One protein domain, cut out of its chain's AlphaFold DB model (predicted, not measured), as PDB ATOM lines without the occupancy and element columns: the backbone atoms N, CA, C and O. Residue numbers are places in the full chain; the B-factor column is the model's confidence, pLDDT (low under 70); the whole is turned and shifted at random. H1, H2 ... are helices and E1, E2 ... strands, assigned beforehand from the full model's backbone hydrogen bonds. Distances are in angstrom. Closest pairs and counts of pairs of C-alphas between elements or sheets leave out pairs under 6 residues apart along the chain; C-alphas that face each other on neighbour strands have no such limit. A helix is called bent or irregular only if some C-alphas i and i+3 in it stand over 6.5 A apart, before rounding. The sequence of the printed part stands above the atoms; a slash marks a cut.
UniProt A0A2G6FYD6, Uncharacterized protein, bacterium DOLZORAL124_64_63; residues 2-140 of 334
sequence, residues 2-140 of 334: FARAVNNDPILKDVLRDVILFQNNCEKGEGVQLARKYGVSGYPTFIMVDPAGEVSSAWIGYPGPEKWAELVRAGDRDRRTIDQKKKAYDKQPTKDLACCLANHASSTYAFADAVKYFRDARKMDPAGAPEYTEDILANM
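AT A GLANCE: This is residues 2 to 140 of the 334 residues of an uncharacterized protein of bacterium DOLZORAL124_64_63 (UniProt A0A2G6FYD6). A hairpin of two strands, E1 and E2, lies near the middle; H6 packs on E2, crossing it, and is the first helix of a three-helix up-and-down bundle, H6, H7 and H8, that makes one end of the domain. H4 packs on the hairpin with residues 68 to 76 and H5 packs on H6, while at the other end are the short helices H1, H2 and H3, with H2 beside H4 and the unnamed stretch 16 to 30 leading from H2 to H3. The printed part has 139 residues, with named elements in the order H1 H2 H3 E1 E2 H4 H5 H6 H7 H8; the sheet E1 - E2 is antiparallel and the class is mostly helix. The whole is compact, with a radius of gyration of the C-alphas of 14.8 A and spans of 40 by 31 by 28 A.

HOW THE PARTS SIT: Start at H1, residues 2 to 5, which is close but not clearly touching H2, residues 10 to 15; their closest C-alphas, Ala 5 and Leu 12, are 7.7 A apart. H2 touches H4, residues 65 to 77, at a shallow tilt of 12 degrees, the same way, closest at C-alphas Leu 12 and Pro 65, 6.0 A. H3, residues 31 to 38, touches no helix. E1, residues 45 to 49, and E2, residues 55 to 60, form an antiparallel hairpin at 171 degrees; look for N 48 and O 57 at 2.8 A and N 46 and O 59 at 2.9 A, both within hydrogen-bond range. The closest C-alphas of E2 and H4 are Ser 57 and Gly 75, 5.6 A. H6, residues 95 to 107, has 15 pairs of C-alphas within 8 A of E2, the closest Ala 58 and His 104, 4.7 A. H5, residues 82 to 91, makes a helical hairpin with H6, touching it at a steep tilt of 41 degrees, opposite ways, closest at C-alphas Tyr 89 and Leu 97, 6.2 A. H7, residues 111 to 124, touches H6 at a shallow tilt of 18 degrees, opposite ways, with C-alphas Ala 102 and Ala 114 closest at 4.1 A. H8, residues 126 to 140, touches H7 at 10 degrees, a shallow tilt, opposite ways, closest at C-alphas Val 115 and Ile 136, 5.0 A. Every O i to N i+4 pair is within hydrogen-bond range in H2, H3, H4, H6 and H7; H5 has 5 of 6 and H8 9 of 11, and H1 is too short for such a pair.

IN THESE COORDINATES: Find C-alpha 2 at (140.600, 176.167, 95.026), where H1 begins. From C-alpha 65 at (137.422, 183.366, 97.497), H4 runs 18.2 A; E1 measures 12.9 A, E2 14.0 A, H5 14.4 A, H6 18.2 A and H7 19.9 A. H8 runs 20.0 A to C-alpha 140 at (120.758, 167.173, 107.725), and is irregular: C-alphas 127 and 130 are 7.9 A apart.

THE WHOLE: The two C-alphas farthest apart are those of Gly 29 and Pro 126, 44.5 A. The printed part has no cut, and the link from H2 to H3, 15 residues, is long. The mean pLDDT of the printed part is 95.1, and no printed residue is under 70.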
ATOM      1  N   PHE A   2     139.590 175.417  94.249       90.25
ATOM      2  CA  PHE A   2     140.600 176.167  95.026       90.25
ATOM      3  C   PHE A   2     142.034 176.099  94.468       90.25
ATOM      4  O   PHE A   2     142.660 177.132  94.275       90.25
ATOM      5  N   ALA A   3     142.531 174.905  94.115       86.88
ATOM      6  CA  ALA A   3     143.893 174.728  93.586       86.88
ATOM      7  C   ALA A   3     144.200 175.570  92.327       86.88
ATOM      8  O   ALA A   3     145.352 175.908  92.079       86.88
ATOM      9  N   ARG A   4     143.177 175.929  91.536       86.19
ATOM     10  CA  ARG A   4     143.322 176.846  90.394       86.19
ATOM     11  C   ARG A   4     143.218 178.312  90.824       86.19
ATOM     12  O   ARG A   4     143.958 179.145  90.309       86.19
ATOM     13  N   ALA A   5     142.307 178.611  91.751       89.31
ATOM     14  CA  ALA A   5     142.042 179.964  92.234       89.31
ATOM     15  C   ALA A   5     143.216 180.534  93.041       89.31
ATOM     16  O   ALA A   5     143.612 181.669  92.814       89.31
ATOM     17  N   VAL A   6     143.836 179.732  93.912       90.75
ATOM     18  CA  VAL A   6     144.863 180.177  94.873       90.75
ATOM     19  C   VAL A   6     146.057 180.901  94.234       90.75
ATOM     20  O   VAL A   6     146.638 181.803  94.826       90.75
ATOM     21  N   ASN A   7     146.391 180.556  92.988       87.56
ATOM     22  CA  ASN A   7     147.518 181.147  92.267       87.56
ATOM     23  C   ASN A   7     147.178 182.456  91.547       87.56
ATOM     24  O   ASN A   7     148.089 183.178  91.136       87.56
ATOM     25  N   ASN A   8     145.897 182.779  91.377       92.19
ATOM     26  CA  ASN A   8     145.448 183.860  90.496       92.19
ATOM     27  C   ASN A   8     144.514 184.853  91.185       92.19
ATOM     28  O   ASN A   8     144.513 186.024  90.819       92.19
ATOM     29  N   ASP A   9     143.767 184.407  92.188       96.06
ATOM     30  CA  ASP A   9     142.769 185.214  92.865       96.06
ATOM     31  C   ASP A   9     143.425 186.230  93.822       96.06
ATOM     32  O   ASP A   9     144.214 185.839  94.693       96.06
ATOM     33  N   PRO A  10     143.151 187.538  93.668       96.12
ATOM     34  CA  PRO A  10     143.782 188.572  94.479       96.12
ATOM     35  C   PRO A  10     143.361 188.517  95.953       96.12
ATOM     36  O   PRO A  10     144.182 188.839  96.809       96.12
ATOM     37  N   ILE A  11     142.134 188.078  96.261       95.94
ATOM     38  CA  ILE A  11     141.632 187.966  97.637       95.94
ATOM     39  C   ILE A  11     142.371 186.839  98.353       95.94
ATOM     40  O   ILE A  11     142.845 187.018  99.476       95.94
ATOM     41  N   LEU A  12     142.535 185.694  97.686       94.69
ATOM     42  CA  LEU A  12     143.299 184.580  98.250       94.69
ATOM     43  C   LEU A  12     144.762 184.975  98.477       94.69
ATOM     44  O   LEU A  12     145.309 184.716  99.546       94.69
ATOM     45  N   LYS A  13     145.391 185.648  97.507       93.69
ATOM     46  CA  LYS A  13     146.781 186.116  97.635       93.69
ATOM     47  C   LYS A  13     146.991 187.111  98.768       93.69
ATOM     48  O   LYS A  13     148.085 187.137  99.321       93.69
ATOM     49  N   ASP A  14     146.001 187.946  99.059       94.38
ATOM     50  CA  ASP A  14     146.044 188.885 100.178       94.38
ATOM     51  C   ASP A  14     146.101 188.132 101.511       94.38
ATOM     52  O   ASP A  14     147.065 188.278 102.256       94.38
ATOM     53  N   VAL A  15     145.149 187.223 101.741       93.44
ATOM     54  CA  VAL A  15     145.086 186.408 102.966       93.44
ATOM     55  C   VAL A  15     146.347 185.563 103.164       93.44
ATOM     56  O   VAL A  15     146.846 185.436 104.278       93.44
ATOM     57  N   LEU A  16     146.903 185.008 102.084       93.00
ATOM     58  CA  LEU A  16     148.111 184.177 102.126       93.00
ATOM     59  C   LEU A  16     149.402 184.938 102.476       93.00
ATOM     60  O   LEU A  16     150.456 184.316 102.587       93.00
ATOM     61  N   ARG A  17     149.352 186.261 102.656       92.19
ATOM     62  CA  ARG A  17     150.474 187.025 103.229       92.19
ATOM     63  C   ARG A  17     150.584 186.837 104.739       92.19
ATOM     64  O   ARG A  17     151.689 186.927 105.267       92.19
ATOM     65  N   ASP A  18     149.463 186.546 105.395       89.19
ATOM     66  CA  ASP A  18     149.358 186.477 106.855       89.19
ATOM     67  C   ASP A  18     149.318 185.034 107.380       89.19
ATOM     68  O   ASP A  18     149.542 184.792 108.568       89.19
ATOM     69  N   VAL A  19     149.068 184.056 106.503       89.62
ATOM     70  CA  VAL A  19     149.000 182.631 106.852       89.62
ATOM     71  C   VAL A  19     149.859 181.775 105.924       89.62
ATOM     72  O   VAL A  19     149.988 182.044 104.733       89.62
ATOM     73  N   ILE A  20     150.410 180.686 106.462       91.06
ATOM     74  CA  ILE A  20     151.151 179.696 105.674       91.06
ATOM     75  C   ILE A  20     150.169 178.646 105.156       91.06
ATOM     76  O   ILE A  20     149.570 177.905 105.936       91.06
ATOM     77  N   LEU A  21     150.040 178.539 103.833       94.00
ATOM     78  CA  LEU A  21     149.278 177.466 103.206       94.00
ATOM     79  C   LEU A  21     150.157 176.237 102.978       94.00
ATOM     80  O   LEU A  21     151.025 176.229 102.107       94.00
ATOM     81  N   PHE A  22     149.870 175.167 103.715       92.94
ATOM     82  CA  PHE A  22     150.435 173.846 103.466       92.94
ATOM     83  C   PHE A  22     149.454 172.999 102.647       92.94
ATOM     84  O   PHE A  22     148.430 172.547 103.157       92.94
ATOM     85  N   GLN A  23     149.748 172.802 101.359       92.75
ATOM     86  CA  GLN A  23     148.939 171.950 100.483       92.75
ATOM     87  C   GLN A  23     149.416 170.503 100.553       92.75
ATOM     88  O   GLN A  23     150.602 170.223 100.378       92.75
ATOM     89  N   ASN A  24     148.485 169.573 100.747       91.69
ATOM     90  CA  ASN A  24     148.797 168.157 100.840       91.69
ATOM     91  C   ASN A  24     147.742 167.300 100.122       91.69
ATOM     92  O   ASN A  24     146.557 167.629 100.122       91.69
ATOM     93  N   ASN A  25     148.190 166.209  99.493       93.94
ATOM     94  CA  ASN A  25     147.301 165.197  98.936       93.94
ATOM     95  C   ASN A  25     147.023 164.126  99.997       93.94
ATOM     96  O   ASN A  25     147.814 163.202 100.177       93.94
ATOM     97  N   CYS A  26     145.870 164.239 100.645       93.56
ATOM     98  CA  CYS A  26     145.416 163.349 101.710       93.56
ATOM     99  C   CYS A  26     145.135 161.900 101.267       93.56
ATOM    100  O   CYS A  26     144.942 161.028 102.109       93.56
ATOM    101  N   GLU A  27     145.163 161.610  99.966       92.88
ATOM    102  CA  GLU A  27     144.987 160.262  99.414       92.88
ATOM    103  C   GLU A  27     146.326 159.549  99.163       92.88
ATOM    104  O   GLU A  27     146.345 158.383  98.766       92.88
ATOM    105  N   LYS A  28     147.467 160.232  99.347       94.81
ATOM    106  CA  LYS A  28     148.793 159.702  98.994       94.81
ATOM    107  C   LYS A  28     149.858 160.025 100.043       94.81
ATOM    108  O   LYS A  28     149.878 161.099 100.635       94.81
ATOM    109  N   GLY A  29     150.809 159.104 100.213       94.75
ATOM    110  CA  GLY A  29     151.998 159.305 101.050       94.75
ATOM    111  C   GLY A  29     151.665 159.704 102.494       94.75
ATOM    112  O   GLY A  29     150.762 159.142 103.110       94.75
ATOM    113  N   GLU A  30     152.385 160.698 103.021       93.06
ATOM    114  CA  GLU A  30     152.175 161.249 104.372       93.06
ATOM    115  C   GLU A  30     150.781 161.864 104.562       93.06
ATOM    116  O   GLU A  30     150.281 161.939 105.685       93.06
ATOM    117  N   GLY A  31     150.113 162.250 103.471       94.00
ATOM    118  CA  GLY A  31     148.785 162.845 103.524       94.00
ATOM    119  C   GLY A  31     147.716 161.932 104.101       94.00
ATOM    120  O   GLY A  31     146.839 162.405 104.817       94.00
ATOM    121  N   VAL A  32     147.840 160.620 103.898       95.38
ATOM    122  CA  VAL A  32     146.918 159.639 104.488       95.38
ATOM    123  C   VAL A  32     146.996 159.672 106.018       95.38
ATOM    124  O   VAL A  32     145.983 159.534 106.704       95.38
ATOM    125  N   GLN A  33     148.192 159.879 106.579       95.56
ATOM    126  CA  GLN A  33     148.377 159.977 108.029       95.56
ATOM    127  C   GLN A  33     147.868 161.316 108.568       95.56
ATOM    128  O   GLN A  33     147.245 161.340 109.627       95.56
ATOM    129  N   LEU A  34     148.073 162.412 107.832       93.94
ATOM    130  CA  LEU A  34     147.532 163.727 108.190       93.94
ATOM    131  C   LEU A  34     146.000 163.735 108.173       93.94
ATOM    132  O   LEU A  34     145.390 164.228 109.120       93.94
ATOM    133  N   ALA A  35     145.381 163.133 107.155       94.00
ATOM    134  CA  ALA A  35     143.931 162.993 107.059       94.00
ATOM    135  C   ALA A  35     143.360 162.246 108.269       94.00
ATOM    136  O   ALA A  35     142.414 162.717 108.893       94.00
ATOM    137  N   ARG A  36     143.995 161.133 108.664       94.19
ATOM    138  CA  ARG A  36     143.619 160.386 109.875       94.19
ATOM    139  C   ARG A  36     143.824 161.202 111.149       94.19
ATOM    140  O   ARG A  36     142.937 161.212 111.992       94.19
ATOM    141  N   LYS A  37     144.967 161.889 111.290       94.00
ATOM    142  CA  LYS A  37     145.285 162.708 112.472       94.00
ATOM    143  C   LYS A  37     144.227 163.787 112.708       94.00
ATOM    144  O   LYS A  37     143.848 164.011 113.850       94.00
ATOM    145  N   TYR A  38     143.778 164.449 111.645       94.12
ATOM    146  CA  TYR A  38     142.853 165.577 111.740       94.12
ATOM    147  C   TYR A  38     141.391 165.226 111.431       94.12
ATOM    148  O   TYR A  38     140.563 166.128 111.358       94.12
ATOM    149  N   GLY A  39     141.063 163.943 111.250       92.50
ATOM    150  CA  GLY A  39     139.688 163.497 110.999       92.50
ATOM    151  C   GLY A  39     139.093 164.022 109.688       92.50
ATOM    152  O   GLY A  39     137.918 164.372 109.651       92.50
ATOM    153  N   VAL A  40     139.894 164.117 108.623       93.00
ATOM    154  CA  VAL A  40     139.415 164.579 107.313       93.00
ATOM    155  C   VAL A  40     138.566 163.491 106.660       93.00
ATOM    156  O   VAL A  40     139.099 162.472 106.222       93.00
ATOM    157  N   SER A  41     137.260 163.745 106.553       89.94
ATOM    158  CA  SER A  41     136.288 162.804 105.973       89.94
ATOM    159  C   SER A  41     135.841 163.163 104.552       89.94
ATOM    160  O   SER A  41     135.233 162.342 103.876       89.94
ATOM    161  N   GLY A  42     136.174 164.361 104.060       91.56
ATOM    162  CA  GLY A  42     135.843 164.792 102.701       91.56
ATOM    163  C   GLY A  42     136.794 165.856 102.155       91.56
ATOM    164  O   GLY A  42     137.574 166.460 102.894       91.56
ATOM    165  N   TYR A  43     136.745 166.082 100.839       92.31
ATOM    166  CA  TYR A  43     137.690 166.954 100.136       92.31
ATOM    167  C   TYR A  43     137.003 168.042  99.292       92.31
ATOM    168  O   TYR A  43     136.000 167.766  98.638       92.31
ATOM    169  N   PRO A  44     137.587 169.254  99.211       94.94
ATOM    170  CA  PRO A  44     138.705 169.731 100.027       94.94
ATOM    171  C   PRO A  44     138.258 170.008 101.472       94.94
ATOM    172  O   PRO A  44     137.128 170.431 101.688       94.94
ATOM    173  N   THR A  45     139.159 169.835 102.439       96.31
ATOM    174  CA  THR A  45     138.977 170.290 103.827       96.31
ATOM    175  C   THR A  45     140.141 171.203 104.189       96.31
ATOM    176  O   THR A  45     141.291 170.905 103.861       96.31
ATOM    177  N   PHE A  46     139.840 172.325 104.834       97.25
ATOM    178  CA  PHE A  46     140.820 173.298 105.301       97.25
ATOM    179  C   PHE A  46     140.885 173.244 106.818       97.25
ATOM    180  O   PHE A  46     139.852 173.221 107.482       97.25
ATOM    181  N   ILE A  47     142.101 173.222 107.358       97.12
ATOM    182  CA  ILE A  47     142.350 173.118 108.794       97.12
ATOM    183  C   ILE A  47     143.385 174.174 109.162       97.12
ATOM    184  O   ILE A  47     144.455 174.248 108.557       97.12
ATOM    185  N   MET A  48     143.062 174.982 110.163       96.94
ATOM    186  CA  MET A  48     143.994 175.884 110.825       96.94
ATOM    187  C   MET A  48     144.468 175.222 112.113       96.94
ATOM    188  O   MET A  48     143.653 174.770 112.922       96.94
ATOM    189  N   VAL A  49     145.785 175.166 112.288       95.88
ATOM    190  CA  VAL A  49     146.431 174.583 113.465       95.88
ATOM    191  C   VAL A  49     147.323 175.607 114.152       95.88
ATOM    192  O   VAL A  49     147.862 176.510 113.509       95.88
ATOM    193  N   ASP A  50     147.469 175.470 115.462       91.31
ATOM    194  CA  ASP A  50     148.439 176.231 116.240       91.31
ATOM    195  C   ASP A  50     149.870 175.646 116.102       91.31
ATOM    196  O   ASP A  50     150.063 174.617 115.443       91.31
ATOM    197  N   PRO A  51     150.909 176.262 116.705       91.12
ATOM    198  CA  PRO A  51     152.275 175.733 116.649       91.12
ATOM    199  C   PRO A  51     152.469 174.346 117.287       91.12
ATOM    200  O   PRO A  51     153.473 173.695 117.004       91.12
ATOM    201  N   ALA A  52     151.548 173.894 118.147       94.00
ATOM    202  CA  ALA A  52     151.553 172.543 118.710       94.00
ATOM    203  C   ALA A  52     150.873 171.521 117.776       94.00
ATOM    204  O   ALA A  52     150.979 170.314 117.993       94.00
ATOM    205  N   GLY A  53     150.233 171.986 116.700       94.50
ATOM    206  CA  GLY A  53     149.487 171.160 115.762       94.50
ATOM    207  C   GLY A  53     148.057 170.870 116.216       94.50
ATOM    208  O   GLY A  53     147.453 169.940 115.685       94.50
ATOM    209  N   GLU A  54     147.528 171.633 117.175       96.38
ATOM    210  CA  GLU A  54     146.148 171.525 117.646       96.38
ATOM    211  C   GLU A  54     145.216 172.358 116.767       96.38
ATOM    212  O   GLU A  54     145.547 173.472 116.354       96.38
ATOM    213  N   VAL A  55     144.028 171.826 116.475       97.56
ATOM    214  CA  VAL A  55     143.076 172.469 115.560       97.56
ATOM    215  C   VAL A  55     142.431 173.678 116.231       97.56
ATOM    216  O   VAL A  55     141.831 173.566 117.304       97.56
ATOM    217  N   SER A  56     142.507 174.833 115.572       96.94
ATOM    218  CA  SER A  56     141.787 176.047 115.963       96.94
ATOM    219  C   SER A  56     140.508 176.229 115.148       96.94
ATOM    220  O   SER A  56     139.479 176.581 115.719       96.94
ATOM    221  N   SER A  57     140.532 175.938 113.848       97.44
ATOM    222  CA  SER A  57     139.373 176.038 112.953       97.44
ATOM    223  C   SER A  57     139.461 174.986 111.854       97.44
ATOM    224  O   SER A  57     140.556 174.683 111.385       97.44
ATOM    225  N   ALA A  58     138.322 174.468 111.401       97.50
ATOM    226  CA  ALA A  58     138.252 173.609 110.224       97.50
ATOM    227  C   ALA A  58     136.931 173.820 109.478       97.50
ATOM    228  O   ALA A  58     135.932 174.177 110.100       97.50
ATOM    229  N   TRP A  59     136.936 173.630 108.159       97.56
ATOM    230  CA  TRP A  59     135.732 173.629 107.324       97.56
ATOM    231  C   TRP A  59     135.939 172.765 106.079       97.56
ATOM    232  O   TRP A  59     137.063 172.587 105.599       97.56
ATOM    233  N   ILE A  60     134.837 172.241 105.550       95.88
ATOM    234  CA  ILE A  60     134.803 171.421 104.338       95.88
ATOM    235  C   ILE A  60     134.287 172.239 103.149       95.88
ATOM    236  O   ILE A  60     133.421 173.099 103.294       95.88
ATOM    237  N   GLY A  61     134.827 171.975 101.961       94.38
ATOM    238  CA  GLY A  61     134.448 172.635 100.716       94.38
ATOM    239  C   GLY A  61     135.182 173.951 100.445       94.38
ATOM    240  O   GLY A  61     135.961 174.461 101.250       94.38
ATOM    241  N   TYR A  62     134.956 174.497  99.248       95.44
ATOM    242  CA  TYR A  62     135.469 175.801  98.827       95.44
ATOM    243  C   TYR A  62     134.298 176.679  98.363       95.44
ATOM    244  O   TYR A  62     133.894 176.552  97.206       95.44
ATOM    245  N   PRO A  63     133.764 177.554  99.237       90.88
ATOM    246  CA  PRO A  63     132.577 178.368  98.944       90.88
ATOM    247  C   PRO A  63     132.849 179.568  98.021       90.88
ATOM    248  O   PRO A  63     131.940 180.329  97.717       90.88
ATOM    249  N   GLY A  64     134.094 179.754  97.575       94.81
ATOM    250  CA  GLY A  64     134.533 180.936  96.833       94.81
ATOM    251  C   GLY A  64     135.584 181.740  97.603       94.81
ATOM    252  O   GLY A  64     135.826 181.469  98.785       94.81
ATOM    253  N   PRO A  65     136.265 182.682  96.933       95.94
ATOM    254  CA  PRO A  65     137.422 183.366  97.497       95.94
ATOM    255  C   PRO A  65     137.062 184.282  98.672       95.94
ATOM    256  O   PRO A  65     137.783 184.288  99.669       95.94
ATOM    257  N   GLU A  66     135.931 184.986  98.608       95.94
ATOM    258  CA  GLU A  66     135.449 185.889  99.658       95.94
ATOM    259  C   GLU A  66     135.161 185.119 100.950       95.94
ATOM    260  O   GLU A  66     135.776 185.373 101.987       95.94
ATOM    261  N   LYS A  67     134.284 184.111 100.875       94.44
ATOM    262  CA  LYS A  67     133.878 183.328 102.045       94.44
ATOM    263  C   LYS A  67     135.031 182.497 102.609       94.44
ATOM    264  O   LYS A  67     135.173 182.377 103.823       94.44
ATOM    265  N   TRP A  68     135.910 181.968 101.753       96.56
ATOM    266  CA  TRP A  68     137.129 181.301 102.214       96.56
ATOM    267  C   TRP A  68     138.040 182.261 102.995       96.56
ATOM    268  O   TRP A  68     138.523 181.912 104.071       96.56
ATOM    269  N   ALA A  69     138.237 183.485 102.496       96.38
ATOM    270  CA  ALA A  69     139.029 184.503 103.178       96.38
ATOM    271  C   ALA A  69     138.424 184.908 104.528       96.38
ATOM    272  O   ALA A  69     139.154 185.093 105.503       96.38
ATOM    273  N   GLU A  70     137.097 185.017 104.614       95.62
ATOM    274  CA  GLU A  70     136.390 185.263 105.874       95.62
ATOM    275  C   GLU A  70     136.627 184.154 106.902       95.62
ATOM    276  O   GLU A  70     136.920 184.460 108.058       95.62
ATOM    277  N   LEU A  71     136.558 182.885 106.487       96.44
ATOM    278  CA  LEU A  71     136.800 181.733 107.361       96.44
ATOM    279  C   LEU A  71     138.232 181.728 107.908       96.44
ATOM    280  O   LEU A  71     138.429 181.547 109.113       96.44
ATOM    281  N   VAL A  72     139.225 182.017 107.060       96.44
ATOM    282  CA  VAL A  72     140.628 182.136 107.493       96.44
ATOM    283  C   VAL A  72     140.807 183.292 108.474       96.44
ATOM    284  O   VAL A  72     141.358 183.104 109.556       96.44
ATOM    285  N   ARG A  73     140.304 184.489 108.144       95.56
ATOM    286  CA  ARG A  73     140.408 185.667 109.023       95.56
ATOM    287  C   ARG A  73     139.648 185.473 110.338       95.56
ATOM    288  O   ARG A  73     140.046 186.016 111.365       95.56
ATOM    289  N   ALA A  74     138.547 184.723 110.346       94.44
ATOM    290  CA  ALA A  74     137.842 184.359 111.572       94.44
ATOM    291  C   ALA A  74     138.682 183.420 112.451       94.44
ATOM    292  O   ALA A  74     138.813 183.669 113.648       94.44
ATOM    293  N   GLY A  75     139.303 182.395 111.857       93.19
ATOM    294  CA  GLY A  75     140.224 181.513 112.575       93.19
ATOM    295  C   GLY A  75     141.477 182.228 113.087       93.19
ATOM    296  O   GLY A  75     141.960 181.908 114.169       93.19
ATOM    297  N   ASP A  76     141.968 183.235 112.363       93.25
ATOM    298  CA  ASP A  76     143.101 184.045 112.811       93.25
ATOM    299  C   ASP A  76     142.748 184.975 113.985       93.25
ATOM    300  O   ASP A  76     143.532 185.111 114.927       93.25
ATOM    301  N   ARG A  77     141.542 185.564 113.974       94.25
ATOM    302  CA  ARG A  77     141.039 186.412 115.071       94.25
ATOM    303  C   ARG A  77     140.837 185.645 116.377       94.25
ATOM    304  O   ARG A  77     141.022 186.218 117.449       94.25
ATOM    305  N   ASP A  78     140.460 184.371 116.304       95.88
ATOM    306  CA  ASP A  78     140.285 183.507 117.470       95.88
ATOM    307  C   ASP A  78     141.097 182.217 117.336       95.88
ATOM    308  O   ASP A  78     140.622 181.193 116.842       95.88
ATOM    309  N   ARG A  79     142.329 182.255 117.848       95.44
ATOM    310  CA  ARG A  79     143.289 181.144 117.762       95.44
ATOM    311  C   ARG A  79     143.131 180.086 118.855       95.44
ATOM    312  O   ARG A  79     143.969 179.195 118.955       95.44
ATOM    313  N   ARG A  80     142.085 180.166 119.683       97.50
ATOM    314  CA  ARG A  80     141.782 179.111 120.662       97.50
ATOM    315  C   ARG A  80     141.588 177.772 119.954       97.50
ATOM    316  O   ARG A  80     141.024 177.736 118.858       97.50
ATOM    317  N   THR A  81     141.992 176.678 120.594       98.06
ATOM    318  CA  THR A  81     141.708 175.334 120.072       98.06
ATOM    319  C   THR A  81     140.202 175.065 120.056       98.06
ATOM    320  O   THR A  81     139.443 175.710 120.787       98.06
ATOM    321  N   ILE A  82     139.749 174.091 119.266       97.75
ATOM    322  CA  ILE A  82     138.330 173.697 119.222       97.75
ATOM    323  C   ILE A  82     137.791 173.372 120.624       97.75
ATOM    324  O   ILE A  82     136.709 173.829 120.987       97.75
ATOM    325  N   ASP A  83     138.562 172.684 121.466       97.50
ATOM    326  CA  ASP A  83     138.159 172.374 122.843       97.50
ATOM    327  C   ASP A  83     138.038 173.615 123.733       97.50
ATOM    328  O   ASP A  83     137.130 173.722 124.562       97.50
ATOM    329  N   GLN A  84     138.939 174.584 123.570       98.38
ATOM    330  CA  GLN A  84     138.841 175.865 124.268       98.38
ATOM    331  C   GLN A  84     137.631 176.672 123.780       98.38
ATOM    332  O   GLN A  84     136.960 177.306 124.598       98.38
ATOM    333  N   LYS A  85     137.321 176.622 122.479       98.50
ATOM    334  CA  LYS A  85     136.130 177.247 121.891       98.50
ATOM    335  C   LYS A  85     134.840 176.602 122.388       98.50
ATOM    336  O   LYS A  85     133.940 177.342 122.767       98.50
ATOM    337  N   LYS A  86     134.772 175.270 122.505       98.50
ATOM    338  CA  LYS A  86     133.641 174.558 123.137       98.50
ATOM    339  C   LYS A  86     133.418 175.030 124.576       98.50
ATOM    340  O   LYS A  86     132.338 175.492 124.912       98.50
ATOM    341  N   LYS A  87     134.474 175.054 125.399       98.56
ATOM    342  CA  LYS A  87     134.395 175.553 126.790       98.56
ATOM    343  C   LYS A  87     133.969 177.019 126.882       98.56
ATOM    344  O   LYS A  87     133.349 177.416 127.866       98.56
ATOM    345  N   ALA A  88     134.363 177.846 125.915       98.38
ATOM    346  CA  ALA A  88     133.931 179.236 125.847       98.38
ATOM    347  C   ALA A  88     132.461 179.347 125.426       98.38
ATOM    348  O   ALA A  88     131.722 180.108 126.043       98.38
ATOM    349  N   TYR A  89     132.042 178.549 124.441       98.50
ATOM    350  CA  TYR A  89     130.665 178.458 123.973       98.50
ATOM    351  C   TYR A  89     129.721 178.052 125.105       98.50
ATOM    352  O   TYR A  89     128.738 178.739 125.341       98.50
ATOM    353  N   ASP A  90     130.068 177.023 125.882       98.00
ATOM    354  CA  ASP A  90     129.242 176.551 127.003       98.00
ATOM    355  C   ASP A  90     129.021 177.621 128.085       98.00
ATOM    356  O   ASP A  90     128.016 177.601 128.795       98.00
ATOM    357  N   LYS A  91     129.961 178.564 128.230       98.12
ATOM    358  CA  LYS A  91     129.857 179.673 129.192       98.12
ATOM    359  C   LYS A  91     129.099 180.864 128.626       98.12
ATOM    360  O   LYS A  91     128.301 181.475 129.331       98.12
ATOM    361  N   GLN A  92     129.413 181.239 127.392       97.62
ATOM    362  CA  GLN A  92     128.834 182.388 126.716       97.62
ATOM    363  C   GLN A  92     128.824 182.124 125.206       97.62
ATOM    364  O   GLN A  92     129.801 182.434 124.516       97.62
ATOM    365  N   PRO A  93     127.725 181.555 124.685       97.75
ATOM    366  CA  PRO A  93     127.568 181.339 123.258       97.75
ATOM    367  C   PRO A  93     127.659 182.659 122.490       97.75
ATOM    368  O   PRO A  93     127.049 183.660 122.867       97.75
ATOM    369  N   THR A  94     128.407 182.652 121.390       97.88
ATOM    370  CA  THR A  94     128.418 183.737 120.406       97.88
ATOM    371  C   THR A  94     128.232 183.148 119.020       97.88
ATOM    372  O   THR A  94     128.564 181.982 118.793       97.88
ATOM    373  N   LYS A  95     127.751 183.965 118.078       97.19
ATOM    374  CA  LYS A  95     127.632 183.568 116.673       97.19
ATOM    375  C   LYS A  95     128.954 183.016 116.135       97.19
ATOM    376  O   LYS A  95     128.972 181.933 115.568       97.19
ATOM    377  N   ASP A  96     130.057 183.732 116.338       96.81
ATOM    378  CA  ASP A  96     131.356 183.344 115.778       96.81
ATOM    379  C   ASP A  96     131.847 182.000 116.343       96.81
ATOM    380  O   ASP A  96     132.380 181.173 115.600       96.81
ATOM    381  N   LEU A  97     131.615 181.747 117.639       98.38
ATOM    382  CA  LEU A  97     131.897 180.445 118.248       98.38
ATOM    383  C   LEU A  97     130.997 179.354 117.667       98.38
ATOM    384  O   LEU A  97     131.502 178.291 117.314       98.38
ATOM    385  N   ALA A  98     129.696 179.623 117.536       98.44
ATOM    386  CA  ALA A  98     128.741 178.693 116.949       98.44
ATOM    387  C   ALA A  98     129.156 178.315 115.518       98.44
ATOM    388  O   ALA A  98     129.336 177.139 115.234       98.44
ATOM    389  N   CYS A  99     129.420 179.290 114.645       97.81
ATOM    390  CA  CYS A  99     129.840 179.038 113.265       97.81
ATOM    391  C   CYS A  99     131.162 178.261 113.183       97.81
ATOM    392  O   CYS A  99     131.292 177.346 112.375       97.81
ATOM    393  N   CYS A 100     132.154 178.598 114.013       98.19
ATOM    394  CA  CYS A 100     133.433 177.885 114.028       98.19
ATOM    395  C   CYS A 100     133.260 176.416 114.447       98.19
ATOM    396  O   CYS A 100     133.791 175.516 113.793       98.19
ATOM    397  N   LEU A 101     132.480 176.167 115.505       98.69
ATOM    398  CA  LEU A 101     132.191 174.817 115.988       98.69
ATOM    399  C   LEU A 101     131.327 174.026 115.001       98.69
ATOM    400  O   LEU A 101     131.581 172.838 114.810       98.69
ATOM    401  N   ALA A 102     130.367 174.683 114.344       98.38
ATOM    402  CA  ALA A 102     129.540 174.090 113.303       98.38
ATOM    403  C   ALA A 102     130.395 173.616 112.124       98.38
ATOM    404  O   ALA A 102     130.370 172.440 111.785       98.38
ATOM    405  N   ASN A 103     131.238 174.495 111.575       97.94
ATOM    406  CA  ASN A 103     132.125 174.171 110.457       97.94
ATOM    407  C   ASN A 103     133.101 173.031 110.779       97.94
ATOM    408  O   ASN A 103     133.308 172.137 109.955       97.94
ATOM    409  N   HIS A 104     133.665 173.026 111.990       97.75
ATOM    410  CA  HIS A 104     134.521 171.933 112.440       97.75
ATOM    411  C   HIS A 104     133.743 170.610 112.522       97.75
ATOM    412  O   HIS A 104     134.214 169.582 112.028       97.75
ATOM    413  N   ALA A 105     132.542 170.631 113.107       97.44
ATOM    414  CA  ALA A 105     131.670 169.464 113.186       97.44
ATOM    415  C   ALA A 105     131.301 168.938 111.787       97.44
ATOM    416  O   ALA A 105     131.472 167.748 111.530       97.44
ATOM    417  N   SER A 106     130.937 169.814 110.844       97.19
ATOM    418  CA  SER A 106     130.681 169.445 109.446       97.19
ATOM    419  C   SER A 106     131.898 168.787 108.793       97.19
ATOM    420  O   SER A 106     131.765 167.783 108.102       97.19
ATOM    421  N   SER A 107     133.109 169.309 109.030       95.94
ATOM    422  CA  SER A 107     134.341 168.775 108.420       95.94
ATOM    423  C   SER A 107     134.738 167.376 108.906       95.94
ATOM    424  O   SER A 107     135.469 166.666 108.217       95.94
ATOM    425  N   THR A 108     134.221 166.981 110.070       94.50
ATOM    426  CA  THR A 108     134.461 165.683 110.715       94.50
ATOM    427  C   THR A 108     133.226 164.775 110.675       94.50
ATOM    428  O   THR A 108     133.220 163.724 111.308       94.50
ATOM    429  N   TYR A 109     132.189 165.164 109.918       94.94
ATOM    430  CA  TYR A 109     130.906 164.458 109.765       94.94
ATOM    431  C   TYR A 109     130.109 164.290 111.070       94.94
ATOM    432  O   TYR A 109     129.214 163.455 111.171       94.94
ATOM    433  N   ALA A 110     130.357 165.144 112.065       95.44
ATOM    434  CA  ALA A 110     129.512 165.266 113.249       95.44
ATOM    435  C   ALA A 110     128.266 166.118 112.925       95.44
ATOM    436  O   ALA A 110     128.049 167.188 113.493       95.44
ATOM    437  N   PHE A 111     127.456 165.664 111.965       97.31
ATOM    438  CA  PHE A 111     126.385 166.453 111.348       97.31
ATOM    439  C   PHE A 111     125.308 166.916 112.341       97.31
ATOM    440  O   PHE A 111     124.840 168.052 112.255       97.31
ATOM    441  N   ALA A 112     124.960 166.090 113.333       97.19
ATOM    442  CA  ALA A 112     124.026 166.476 114.393       97.19
ATOM    443  C   ALA A 112     124.526 167.685 115.209       97.19
ATOM    444  O   ALA A 112     123.768 168.624 115.477       97.19
ATOM    445  N   ASP A 113     125.818 167.697 115.548       97.50
ATOM    446  CA  ASP A 113     126.459 168.819 116.234       97.50
ATOM    447  C   ASP A 113     126.545 170.046 115.320       97.50
ATOM    448  O   ASP A 113     126.256 171.159 115.763       97.50
ATOM    449  N   ALA A 114     126.879 169.857 114.039       98.25
ATOM    450  CA  ALA A 114     126.916 170.939 113.059       98.25
ATOM    451  C   ALA A 114     125.564 171.660 112.967       98.25
ATOM    452  O   ALA A 114     125.491 172.876 113.151       98.25
ATOM    453  N   VAL A 115     124.475 170.905 112.783       98.25
ATOM    454  CA  VAL A 115     123.106 171.439 112.723       98.25
ATOM    455  C   VAL A 115     122.730 172.160 114.014       98.25
ATOM    456  O   VAL A 115     122.135 173.239 113.962       98.25
ATOM    457  N   LYS A 116     123.083 171.608 115.182       97.94
ATOM    458  CA  LYS A 116     122.856 172.272 116.474       97.94
ATOM    459  C   LYS A 116     123.524 173.648 116.507       97.94
ATOM    460  O   LYS A 116     122.856 174.638 116.808       97.94
ATOM    461  N   TYR A 117     124.813 173.723 116.183       98.69
ATOM    462  CA  TYR A 117     125.554 174.981 116.231       98.69
ATOM    463  C   TYR A 117     125.083 175.983 115.168       98.69
ATOM    464  O   TYR A 117     124.926 177.158 115.492       98.69
ATOM    465  N   PHE A 118     124.774 175.554 113.940       98.50
ATOM    466  CA  PHE A 118     124.214 176.455 112.925       98.50
ATOM    467  C   PHE A 118     122.833 176.993 113.314       98.50
ATOM    468  O   PHE A 118     122.556 178.176 113.116       98.50
ATOM    469  N   ARG A 119     121.975 176.179 113.946       97.81
ATOM    470  CA  ARG A 119     120.693 176.658 114.495       97.81
ATOM    471  C   ARG A 119     120.895 177.717 115.572       97.81
ATOM    472  O   ARG A 119     120.126 178.676 115.629       97.81
ATOM    473  N   ASP A 120     121.902 177.558 116.423       98.38
ATOM    474  CA  ASP A 120     122.220 178.549 117.447       98.38
ATOM    475  C   ASP A 120     122.821 179.828 116.836       98.38
ATOM    476  O   ASP A 120     122.401 180.923 117.214       98.38
ATOM    477  N   ALA A 121     123.685 179.717 115.819       98.25
ATOM    478  CA  ALA A 121     124.168 180.860 115.039       98.25
ATOM    479  C   ALA A 121     123.010 181.637 114.389       98.25
ATOM    480  O   ALA A 121     122.923 182.855 114.548       98.25
ATOM    481  N   ARG A 122     122.060 180.932 113.758       97.06
ATOM    482  CA  ARG A 122     120.856 181.517 113.144       97.06
ATOM    483  C   ARG A 122     119.997 182.300 114.131       97.06
ATOM    484  O   ARG A 122     119.486 183.361 113.788       97.06
ATOM    485  N   LYS A 123     119.844 181.811 115.367       97.12
ATOM    486  CA  LYS A 123     119.113 182.538 116.424       97.12
ATOM    487  C   LYS A 123     119.834 183.820 116.849       97.12
ATOM    488  O   LYS A 123     119.175 184.799 117.186       97.12
ATOM    489  N   MET A 124     121.167 183.804 116.878       97.69
ATOM    490  CA  MET A 124     121.994 184.947 117.291       97.69
ATOM    491  C   MET A 124     122.169 185.988 116.180       97.69
ATOM    492  O   MET A 124     122.462 187.144 116.478       97.69
ATOM    493  N   ASP A 125     121.988 185.588 114.923       96.44
ATOM    494  CA  ASP A 125     122.121 186.442 113.744       96.44
ATOM    495  C   ASP A 125     120.987 186.193 112.739       96.44
ATOM    496  O   ASP A 125     121.179 185.526 111.719       96.44
ATOM    497  N   PRO A 126     119.789 186.750 113.003       91.62
ATOM    498  CA  PRO A 126     118.648 186.606 112.105       91.62
ATOM    499  C   PRO A 126     118.886 187.192 110.707       91.62
ATOM    500  O   PRO A 126     118.230 186.771 109.760       91.62
ATOM    501  N   ALA A 127     119.809 188.150 110.558       90.50
ATOM    502  CA  ALA A 127     120.134 188.745 109.262       90.50
ATOM    503  C   ALA A 127     120.910 187.773 108.358       90.50
ATOM    504  O   ALA A 127     120.716 187.787 107.147       90.50
ATOM    505  N   GLY A 128     121.744 186.907 108.943       89.31
ATOM    506  CA  GLY A 128     122.438 185.822 108.243       89.31
ATOM    507  C   GLY A 128     121.635 184.520 108.137       89.31
ATOM    508  O   GLY A 128     122.182 183.504 107.714       89.31
ATOM    509  N   ALA A 129     120.358 184.513 108.538       90.12
ATOM    510  CA  ALA A 129     119.528 183.307 108.583       90.12
ATOM    511  C   ALA A 129     119.500 182.462 107.295       90.12
ATOM    512  O   ALA A 129     119.498 181.235 107.444       90.12
ATOM    513  N   PRO A 130     119.503 183.042 106.079       89.31
ATOM    514  CA  PRO A 130     119.499 182.255 104.847       89.31
ATOM    515  C   PRO A 130     120.729 181.345 104.728       89.31
ATOM    516  O   PRO A 130     120.567 180.137 104.579       89.31
ATOM    517  N   GLU A 131     121.937 181.883 104.942       89.31
ATOM    518  CA  GLU A 131     123.193 181.113 104.877       89.31
ATOM    519  C   GLU A 131     123.190 179.942 105.871       89.31
ATOM    520  O   GLU A 131     123.469 178.802 105.510       89.31
ATOM    521  N   TYR A 132     122.796 180.193 107.125       95.12
ATOM    522  CA  TYR A 132     122.742 179.124 108.125       95.12
ATOM    523  C   TYR A 132     121.694 178.062 107.793       95.12
ATOM    524  O   TYR A 132     121.859 176.907 108.167       95.12
ATOM    525  N   THR A 133     120.596 178.442 107.139       94.88
ATOM    526  CA  THR A 133     119.529 177.502 106.774       94.88
ATOM    527  C   THR A 133     119.992 176.559 105.667       94.88
ATOM    528  O   THR A 133     119.724 175.361 105.751       94.88
ATOM    529  N   GLU A 134     120.746 177.061 104.688       92.50
ATOM    530  CA  GLU A 134     121.395 176.229 103.669       92.50
ATOM    531  C   GLU A 134     122.379 175.233 104.302       92.50
ATOM    532  O   GLU A 134     122.303 174.032 104.028       92.50
ATOM    533  N   ASP A 135     123.236 175.702 105.215       95.25
ATOM    534  CA  ASP A 135     124.177 174.846 105.942       95.25
ATOM    535  C   ASP A 135     123.456 173.789 106.797       95.25
ATOM    536  O   ASP A 135     123.842 172.616 106.803       95.25
ATOM    537  N   ILE A 136     122.383 174.164 107.504       97.19
ATOM    538  CA  ILE A 136     121.553 173.228 108.278       97.19
ATOM    539  C   ILE A 136     120.991 172.145 107.361       97.19
ATOM    540  O   ILE A 136     121.155 170.961 107.657       97.19
ATOM    541  N   LEU A 137     120.356 172.531 106.250       95.94
ATOM    542  CA  LEU A 137     119.713 171.586 105.343       95.94
ATOM    543  C   LEU A 137     120.735 170.616 104.736       95.94
ATOM    544  O   LEU A 137     120.502 169.408 104.722       95.94
ATOM    545  N   ALA A 138     121.895 171.119 104.308       94.44
ATOM    546  CA  ALA A 138     122.971 170.286 103.781       94.44
ATOM    547  C   ALA A 138     123.468 169.268 104.821       94.44
ATOM    548  O   ALA A 138     123.572 168.079 104.519       94.44
ATOM    549  N   ASN A 139     123.731 169.698 106.060       96.75
ATOM    550  CA  ASN A 139     124.203 168.791 107.111       96.75
ATOM    551  C   ASN A 139     123.125 167.777 107.529       96.75
ATOM    552  O   ASN A 139     123.460 166.637 107.837       96.75
ATOM    553  N   MET A 140     121.838 168.139 107.494       96.69
ATOM    554  CA  MET A 140     120.758 167.173 107.725       96.69
ATOM    555  C   MET A 140     120.663 166.132 106.603       96.69
ATOM    556  O   MET A 140     120.464 164.958 106.897       96.69
TER     557      MET A 140